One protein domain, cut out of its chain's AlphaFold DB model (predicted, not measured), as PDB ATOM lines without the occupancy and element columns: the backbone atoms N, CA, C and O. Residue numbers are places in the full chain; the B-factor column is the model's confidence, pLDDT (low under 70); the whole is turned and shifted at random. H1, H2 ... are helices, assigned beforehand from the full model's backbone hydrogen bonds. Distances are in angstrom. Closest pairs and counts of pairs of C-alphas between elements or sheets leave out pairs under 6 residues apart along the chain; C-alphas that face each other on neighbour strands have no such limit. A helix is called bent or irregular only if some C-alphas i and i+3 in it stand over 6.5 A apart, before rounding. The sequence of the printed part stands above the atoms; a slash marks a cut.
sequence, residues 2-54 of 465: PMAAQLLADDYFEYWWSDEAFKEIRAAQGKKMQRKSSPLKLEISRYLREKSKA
ATOM      1  N   PRO A   2      -6.741  22.633 -15.842       87.44
ATOM      2  CA  PRO A   2      -5.279  22.627 -15.634       87.44
ATOM      3  C   PRO A   2      -4.831  22.381 -14.183       87.44
ATOM      4  O   PRO A   2      -3.927  21.586 -13.942       87.44
ATOM      5  N   MET A   3      -5.522  22.984 -13.209       91.38
ATOM      6  CA  MET A   3      -5.279  22.757 -11.776       91.38
ATOM      7  C   MET A   3      -5.480  21.287 -11.373       91.38
ATOM      8  O   MET A   3      -4.677  20.715 -10.647       91.38
ATOM      9  N   ALA A   4      -6.528  20.632 -11.884       93.50
ATOM     10  CA  ALA A   4      -6.770  19.218 -11.594       93.50
ATOM     11  C   ALA A   4      -5.651  18.327 -12.161       93.50
ATOM     12  O   ALA A   4      -5.228  17.379 -11.507       93.50
ATOM     13  N   ALA A   5      -5.139  18.656 -13.351       93.50
ATOM     14  CA  ALA A   5      -3.999  17.961 -13.941       93.50
ATOM     15  C   ALA A   5      -2.692  18.201 -13.162       93.50
ATOM     16  O   ALA A   5      -1.871  17.292 -13.080       93.50
ATOM     17  N   GLN A   6      -2.512  19.389 -12.574       94.56
ATOM     18  CA  GLN A   6      -1.383  19.690 -11.687       94.56
ATOM     19  C   GLN A   6      -1.427  18.826 -10.421       94.56
ATOM     20  O   GLN A   6      -0.453  18.141 -10.125       94.56
ATOM     21  N   LEU A   7      -2.574  18.774  -9.736       94.69
ATOM     22  CA  LEU A   7      -2.750  17.926  -8.551       94.69
ATOM     23  C   LEU A   7      -2.535  16.443  -8.878       94.69
ATOM     24  O   LEU A   7      -1.816  15.748  -8.168       94.69
ATOM     25  N   LEU A   8      -3.082  15.973 -10.005       94.69
ATOM     26  CA  LEU A   8      -2.853  14.607 -10.475       94.69
ATOM     27  C   LEU A   8      -1.369  14.339 -10.747       94.69
ATOM     28  O   LEU A   8      -0.881  13.261 -10.428       94.69
ATOM     29  N   ALA A   9      -0.654  15.286 -11.354       94.38
ATOM     30  CA  ALA A   9       0.774  15.155 -11.612       94.38
ATOM     31  C   ALA A   9       1.584  15.044 -10.315       94.38
ATOM     32  O   ALA A   9       2.509  14.235 -10.255       94.38
ATOM     33  N   ASP A  10       1.221  15.815  -9.293       92.88
ATOM     34  CA  ASP A  10       1.875  15.782  -7.986       92.88
ATOM     35  C   ASP A  10       1.643  14.444  -7.268       92.88
ATOM     36  O   ASP A  10       2.609  13.824  -6.818       92.88
ATOM     37  N   ASP A  11       0.405  13.944  -7.244       93.44
ATOM     38  CA  ASP A  11       0.077  12.636  -6.656       93.44
ATOM     39  C   ASP A  11       0.730  11.484  -7.439       93.44
ATOM     40  O   ASP A  11       1.294  10.543  -6.869       93.44
ATOM     41  N   TYR A  12       0.690  11.564  -8.773       93.69
ATOM     42  CA  TYR A  12       1.254  10.542  -9.650       93.69
ATOM     43  C   TYR A  12       2.777  10.476  -9.557       93.69
ATOM     44  O   TYR A  12       3.346   9.401  -9.731       93.69
ATOM     45  N   PHE A  13       3.450  11.592  -9.274       92.88
ATOM     46  CA  PHE A  13       4.900  11.622  -9.102       92.88
ATOM     47  C   PHE A  13       5.352  10.701  -7.962       92.88
ATOM     48  O   PHE A  13       6.229   9.860  -8.165       92.88
ATOM     49  N   GLU A  14       4.722  10.812  -6.790       90.62
ATOM     50  CA  GLU A  14       5.044   9.983  -5.618       90.62
ATOM     51  C   GLU A  14       4.738   8.500  -5.877       90.62
ATOM     52  O   GLU A  14       5.545   7.612  -5.575       90.62
ATOM     53  N   TYR A  15       3.600   8.219  -6.519       92.12
ATOM     54  CA  TYR A  15       3.232   6.865  -6.932       92.12
ATOM     55  C   TYR A  15       4.247   6.269  -7.922       92.12
ATOM     56  O   TYR A  15       4.742   5.158  -7.735       92.12
ATOM     57  N   TRP A  16       4.629   7.027  -8.950       93.06
ATOM     58  CA  TRP A  16       5.533   6.563 -10.001       93.06
ATOM     59  C   TRP A  16       6.951   6.285  -9.488       93.06
ATOM     60  O   TRP A  16       7.640   5.425 -10.037       93.06
ATOM     61  N   TRP A  17       7.407   6.968  -8.431       89.50
ATOM     62  CA  TRP A  17       8.703   6.686  -7.800       89.50
ATOM     63  C   TRP A  17       8.694   5.478  -6.862       89.50
ATOM     64  O   TRP A  17       9.726   4.816  -6.734       89.50
ATOM     65  N   SER A  18       7.552   5.174  -6.243       91.38
ATOM     66  CA  SER A  18       7.426   4.118  -5.233       91.38
ATOM     67  C   SER A  18       7.004   2.757  -5.797       91.38
ATOM     68  O   SER A  18       7.436   1.731  -5.279       91.38
ATOM     69  N   ASP A  19       6.215   2.721  -6.872       93.56
ATOM     70  CA  ASP A  19       5.664   1.472  -7.411       93.56
ATOM     71  C   ASP A  19       6.717   0.646  -8.187       93.56
ATOM     72  O   ASP A  19       7.473   1.178  -9.005       93.56
ATOM     73  N   GLU A  20       6.807  -0.669  -7.969       92.31
ATOM     74  CA  GLU A  20       7.776  -1.534  -8.668       92.31
ATOM     75  C   GLU A  20       7.501  -1.659 -10.180       92.31
ATOM     76  O   GLU A  20       8.440  -1.900 -10.942       92.31
ATOM     77  N   ALA A  21       6.270  -1.419 -10.647       90.25
ATOM     78  CA  ALA A  21       5.895  -1.498 -12.060       90.25
ATOM     79  C   ALA A  21       6.688  -0.527 -12.954       90.25
ATOM     80  O   ALA A  21       6.919  -0.817 -14.128       90.25
ATOM     81  N   PHE A  22       7.162   0.601 -12.411       90.75
ATOM     82  CA  PHE A  22       7.931   1.593 -13.175       90.75
ATOM     83  C   PHE A  22       9.448   1.455 -13.019       90.75
ATOM     84  O   PHE A  22      10.190   2.256 -13.585       90.75
ATOM     85  N   LYS A  23       9.953   0.450 -12.294       89.69
ATOM     86  CA  LYS A  23      11.387   0.298 -11.980       89.69
ATOM     87  C   LYS A  23      12.298   0.319 -13.206       89.69
ATOM     88  O   LYS A  23      13.317   1.011 -13.205       89.69
ATOM     89  N   GLU A  24      11.925  -0.397 -14.263       88.06
ATOM     90  CA  GLU A  24      12.697  -0.429 -15.513       88.06
ATOM     91  C   GLU A  24      12.709   0.939 -16.208       88.06
ATOM     92  O   GLU A  24      13.739   1.407 -16.696       88.06
ATOM     93  N   ILE A  25      11.568   1.630 -16.196       88.31
ATOM     94  CA  ILE A  25      11.401   2.945 -16.821       88.31
ATOM     95  C   ILE A  25      12.174   4.006 -16.030       88.31
ATOM     96  O   ILE A  25      12.856   4.844 -16.627       88.31
ATOM     97  N   ARG A  26      12.147   3.930 -14.693       91.12
ATOM     98  CA  ARG A  26      12.961   4.755 -13.792       91.12
ATOM     99  C   ARG A  26      14.444   4.606 -14.081       91.12
ATOM    100  O   ARG A  26      15.140   5.615 -14.195       91.12
ATOM    101  N   ALA A  27      14.923   3.376 -14.254       87.75
ATOM    102  CA  ALA A  27      16.319   3.124 -14.590       87.75
ATOM    103  C   ALA A  27      16.712   3.760 -15.937       87.75
ATOM    104  O   ALA A  27      17.794   4.336 -16.055       87.75
ATOM    105  N   ALA A  28      15.822   3.713 -16.936       87.81
ATOM    106  CA  ALA A  28      16.093   4.223 -18.278       87.81
ATOM    107  C   ALA A  28      15.954   5.753 -18.423       87.81
ATOM    108  O   ALA A  28      16.753   6.383 -19.119       87.81
ATOM    109  N   GLN A  29      14.931   6.365 -17.819       85.38
ATOM    110  CA  GLN A  29      14.553   7.768 -18.066       85.38
ATOM    111  C   GLN A  29      14.480   8.628 -16.796       85.38
ATOM    112  O   GLN A  29      14.365   9.847 -16.912       85.38
ATOM    113  N   GLY A  30      14.595   8.049 -15.595       82.31
ATOM    114  CA  GLY A  30      14.415   8.765 -14.325       82.31
ATOM    115  C   GLY A  30      15.347   9.968 -14.152       82.31
ATOM    116  O   GLY A  30      14.923  11.003 -13.657       82.31
ATOM    117  N   LYS A  31      16.585   9.894 -14.668       82.75
ATOM    118  CA  LYS A  31      17.549  11.015 -14.637       82.75
ATOM    119  C   LYS A  31      17.110  12.246 -15.440       82.75
ATOM    120  O   LYS A  31      17.657  13.323 -15.232       82.75
ATOM    121  N   LYS A  32      16.175  12.093 -16.384       81.12
ATOM    122  CA  LYS A  32      15.648  13.191 -17.211       81.12
ATOM    123  C   LYS A  32      14.392  13.830 -16.614       81.12
ATOM    124  O   LYS A  32      13.968  14.870 -17.102       81.12
ATOM    125  N   MET A  33      13.810  13.237 -15.569       84.44
ATOM    126  CA  MET A  33      12.602  13.743 -14.915       84.44
ATOM    127  C   MET A  33      12.971  14.915 -13.999       84.44
ATOM    128  O   MET A  33      13.311  14.720 -12.836       84.44
ATOM    129  N   GLN A  34      12.961  16.135 -14.539       77.25
ATOM    130  CA  GLN A  34      13.329  17.344 -13.786       77.25
ATOM    131  C   GLN A  34      12.140  18.002 -13.074       77.25
ATOM    132  O   GLN A  34      12.335  18.761 -12.129       77.25
ATOM    133  N   ARG A  35      10.911  17.737 -13.533       87.94
ATOM    134  CA  ARG A  35       9.677  18.334 -13.007       87.94
ATOM    135  C   ARG A  35       8.765  17.255 -12.434       87.94
ATOM    136  O   ARG A  35       8.766  16.124 -12.918       87.94
ATOM    137  N   LYS A  36       7.931  17.625 -11.456       90.69
ATOM    138  CA  LYS A  36       6.925  16.715 -10.877       90.69
ATOM    139  C   LYS A  36       5.946  16.172 -11.919       90.69
ATOM    140  O   LYS A  36       5.545  15.021 -11.847       90.69
ATOM    141  N   SER A  37       5.643  16.953 -12.955       93.19
ATOM    142  CA  SER A  37       4.764  16.524 -14.047       93.19
ATOM    143  C   SER A  37       5.421  15.624 -15.095       93.19
ATOM    144  O   SER A  37       4.705  15.009 -15.889       93.19
ATOM    145  N   SER A  38       6.753  15.490 -15.110       93.31
ATOM    146  CA  SER A  38       7.461  14.720 -16.141       93.31
ATOM    147  C   SER A  38       7.053  13.234 -16.187       93.31
ATOM    148  O   SER A  38       6.799  12.751 -17.294       93.31
ATOM    149  N   PRO A  39       6.902  12.498 -15.061       93.94
ATOM    150  CA  PRO A  39       6.451  11.104 -15.098       93.94
ATOM    151  C   PRO A  39       5.060  10.925 -15.707       93.94
ATOM    152  O   PRO A  39       4.881  10.097 -16.598       93.94
ATOM    153  N   LEU A  40       4.085  11.746 -15.300       94.56
ATOM    154  CA  LEU A  40       2.729  11.671 -15.846       94.56
ATOM    155  C   LEU A  40       2.730  11.925 -17.362       94.56
ATOM    156  O   LEU A  40       2.139  11.166 -18.131       94.56
ATOM    157  N   LYS A  41       3.455  12.953 -17.815       95.19
ATOM    158  CA  LYS A  41       3.597  13.267 -19.244       95.19
ATOM    159  C   LYS A  41       4.292  12.154 -20.023       95.19
ATOM    160  O   LYS A  41       3.917  11.890 -21.170       95.19
ATOM    161  N   LEU A  42       5.295  11.500 -19.434       94.56
ATOM    162  CA  LEU A  42       5.977  10.355 -20.038       94.56
ATOM    163  C   LEU A  42       4.996   9.209 -20.286       94.56
ATOM    164  O   LEU A  42       4.963   8.679 -21.398       94.56
ATOM    165  N   GLU A  43       4.196   8.854 -19.286       93.56
ATOM    166  CA  GLU A  43       3.250   7.741 -19.379       93.56
ATOM    167  C   GLU A  43       2.099   8.049 -20.343       93.56
ATOM    168  O   GLU A  43       1.799   7.227 -21.210       93.56
ATOM    169  N   ILE A  44       1.555   9.274 -20.326       95.12
ATOM    170  CA  ILE A  44       0.609   9.747 -21.355       95.12
ATOM    171  C   ILE A  44       1.228   9.601 -22.749       95.12
ATOM    172  O   ILE A  44       0.615   9.062 -23.669       95.12
ATOM    173  N   SER A  45       2.478  10.032 -22.913       95.56
ATOM    174  CA  SER A  45       3.170   9.962 -24.198       95.56
ATOM    175  C   SER A  45       3.434   8.526 -24.660       95.56
ATOM    176  O   SER A  45       3.488   8.263 -25.861       95.56
ATOM    177  N   ARG A  46       3.653   7.587 -23.734       93.00
ATOM    178  CA  ARG A  46       3.777   6.154 -24.045       93.00
ATOM    179  C   ARG A  46       2.437   5.587 -24.490       93.00
ATOM    180  O   ARG A  46       2.379   4.990 -25.562       93.00
ATOM    181  N   TYR A  47       1.384   5.853 -23.720       93.94
ATOM    182  CA  TYR A  47       0.024   5.428 -24.030       93.94
ATOM    183  C   TYR A  47      -0.418   5.913 -25.415       93.94
ATOM    184  O   TYR A  47      -0.862   5.115 -26.238       93.94
ATOM    185  N   LEU A  48      -0.223   7.202 -25.716       94.56
ATOM    186  CA  LEU A  48      -0.579   7.767 -27.018       94.56
ATOM    187  C   LEU A  48       0.213   7.125 -28.156       94.56
ATOM    188  O   LEU A  48      -0.386   6.705 -29.136       94.56
ATOM    189  N   ARG A  49       1.535   6.962 -28.014       91.25
ATOM    190  CA  ARG A  49       2.362   6.304 -29.041       91.25
ATOM    191  C   ARG A  49       1.950   4.864 -29.306       91.25
ATOM    192  O   ARG A  49       2.073   4.397 -30.433       91.25
ATOM    193  N   GLU A  50       1.506   4.148 -28.282       89.88
ATOM    194  CA  GLU A  50       0.988   2.796 -28.448       89.88
ATOM    195  C   GLU A  50      -0.353   2.812 -29.188       89.88
ATOM    196  O   GLU A  50      -0.521   2.088 -30.169       89.88
ATOM    197  N   LYS A  51      -1.280   3.686 -28.783       88.25
ATOM    198  CA  LYS A  51      -2.597   3.811 -29.418       88.25
ATOM    199  C   LYS A  51      -2.529   4.313 -30.857       88.25
ATOM    200  O   LYS A  51      -3.278   3.809 -31.687       88.25
ATOM    201  N   SER A  52      -1.602   5.212 -31.181       83.12
ATOM    202  CA  SER A  52      -1.401   5.718 -32.545       83.12
ATOM    203  C   SER A  52      -0.945   4.643 -33.540       83.12
ATOM    204  O   SER A  52      -1.039   4.871 -34.740       83.12
ATOM    205  N   LYS A  53      -0.474   3.471 -33.086       79.69
ATOM    206  CA  LYS A  53      -0.138   2.345 -33.979       79.69
ATOM    207  C   LYS A  53      -1.364   1.580 -34.473       79.69
ATOM    208  O   LYS A  53      -1.264   0.840 -35.447       79.69
ATOM    209  N   ALA A  54      -2.495   1.692 -33.780       77.44
ATOM    210  CA  ALA A  54      -3.699   0.962 -34.139       77.44
ATOM    211  C   ALA A  54      -4.445   1.686 -35.267       77.44
ATOM    212  O   ALA A  54      -4.783   2.862 -35.147       77.44
TER     213      ALA A  54
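This is residues 2 to 54 of the 465 residues of the protein "SIR2_2 domain-containing protein" of Novosphingobium sp. Leaf2 (UniProt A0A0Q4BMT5). What shape is this? H1 is a long post, H2 turns off at its last end, and H3 starts beside H1's residues 9 to 16 and points away, with residues 44 to 54 sticking out. What makes it? The printed part has 53 residues, with three named helices, H1, H2, H3 in order, and no named strand: all helix. It is only just compact, close to loose, with a radius of gyration of the C-alphas of 11.6 A and spans of 31 by 28 by 18 A.

Where does H1 run? H1, residues 2 to 18, starts at C-alpha 2 (-5.279, 22.627, -15.634) and is 24.7 A long. What follows? H2 is residues 20 to 32, irregular, with C-alphas 28 and 31 7.8 A apart. H3, residues 38 to 51, 19.9 A long, ends at C-alpha 51 (-2.597, 3.811, -29.418).

What touches? H1 touches H3, about perpendicular at 86 degrees; the closest C-alphas, of Ala 9 and Leu 40, are 5.8 A apart. And H2? It is close to H1 but not clearly touching, the closest C-alphas, of Trp 16 and Phe 22, being 6.4 A apart. H2 and H3 are near each other, with 12 pairs of C-alphas within 10 A. Are the backbones in range? Every O i to N i+4 pair is within hydrogen-bond range in H3, 12 of 13 in H1 and 5 of 9 in H2.

How far does it reach? The C-alphas farthest apart, of Met 3 and Ala 54, are 31.3 A apart. Is it unbroken? The printed part has no cut, both links are tight, and no printed residue is under 70 in pLDDT.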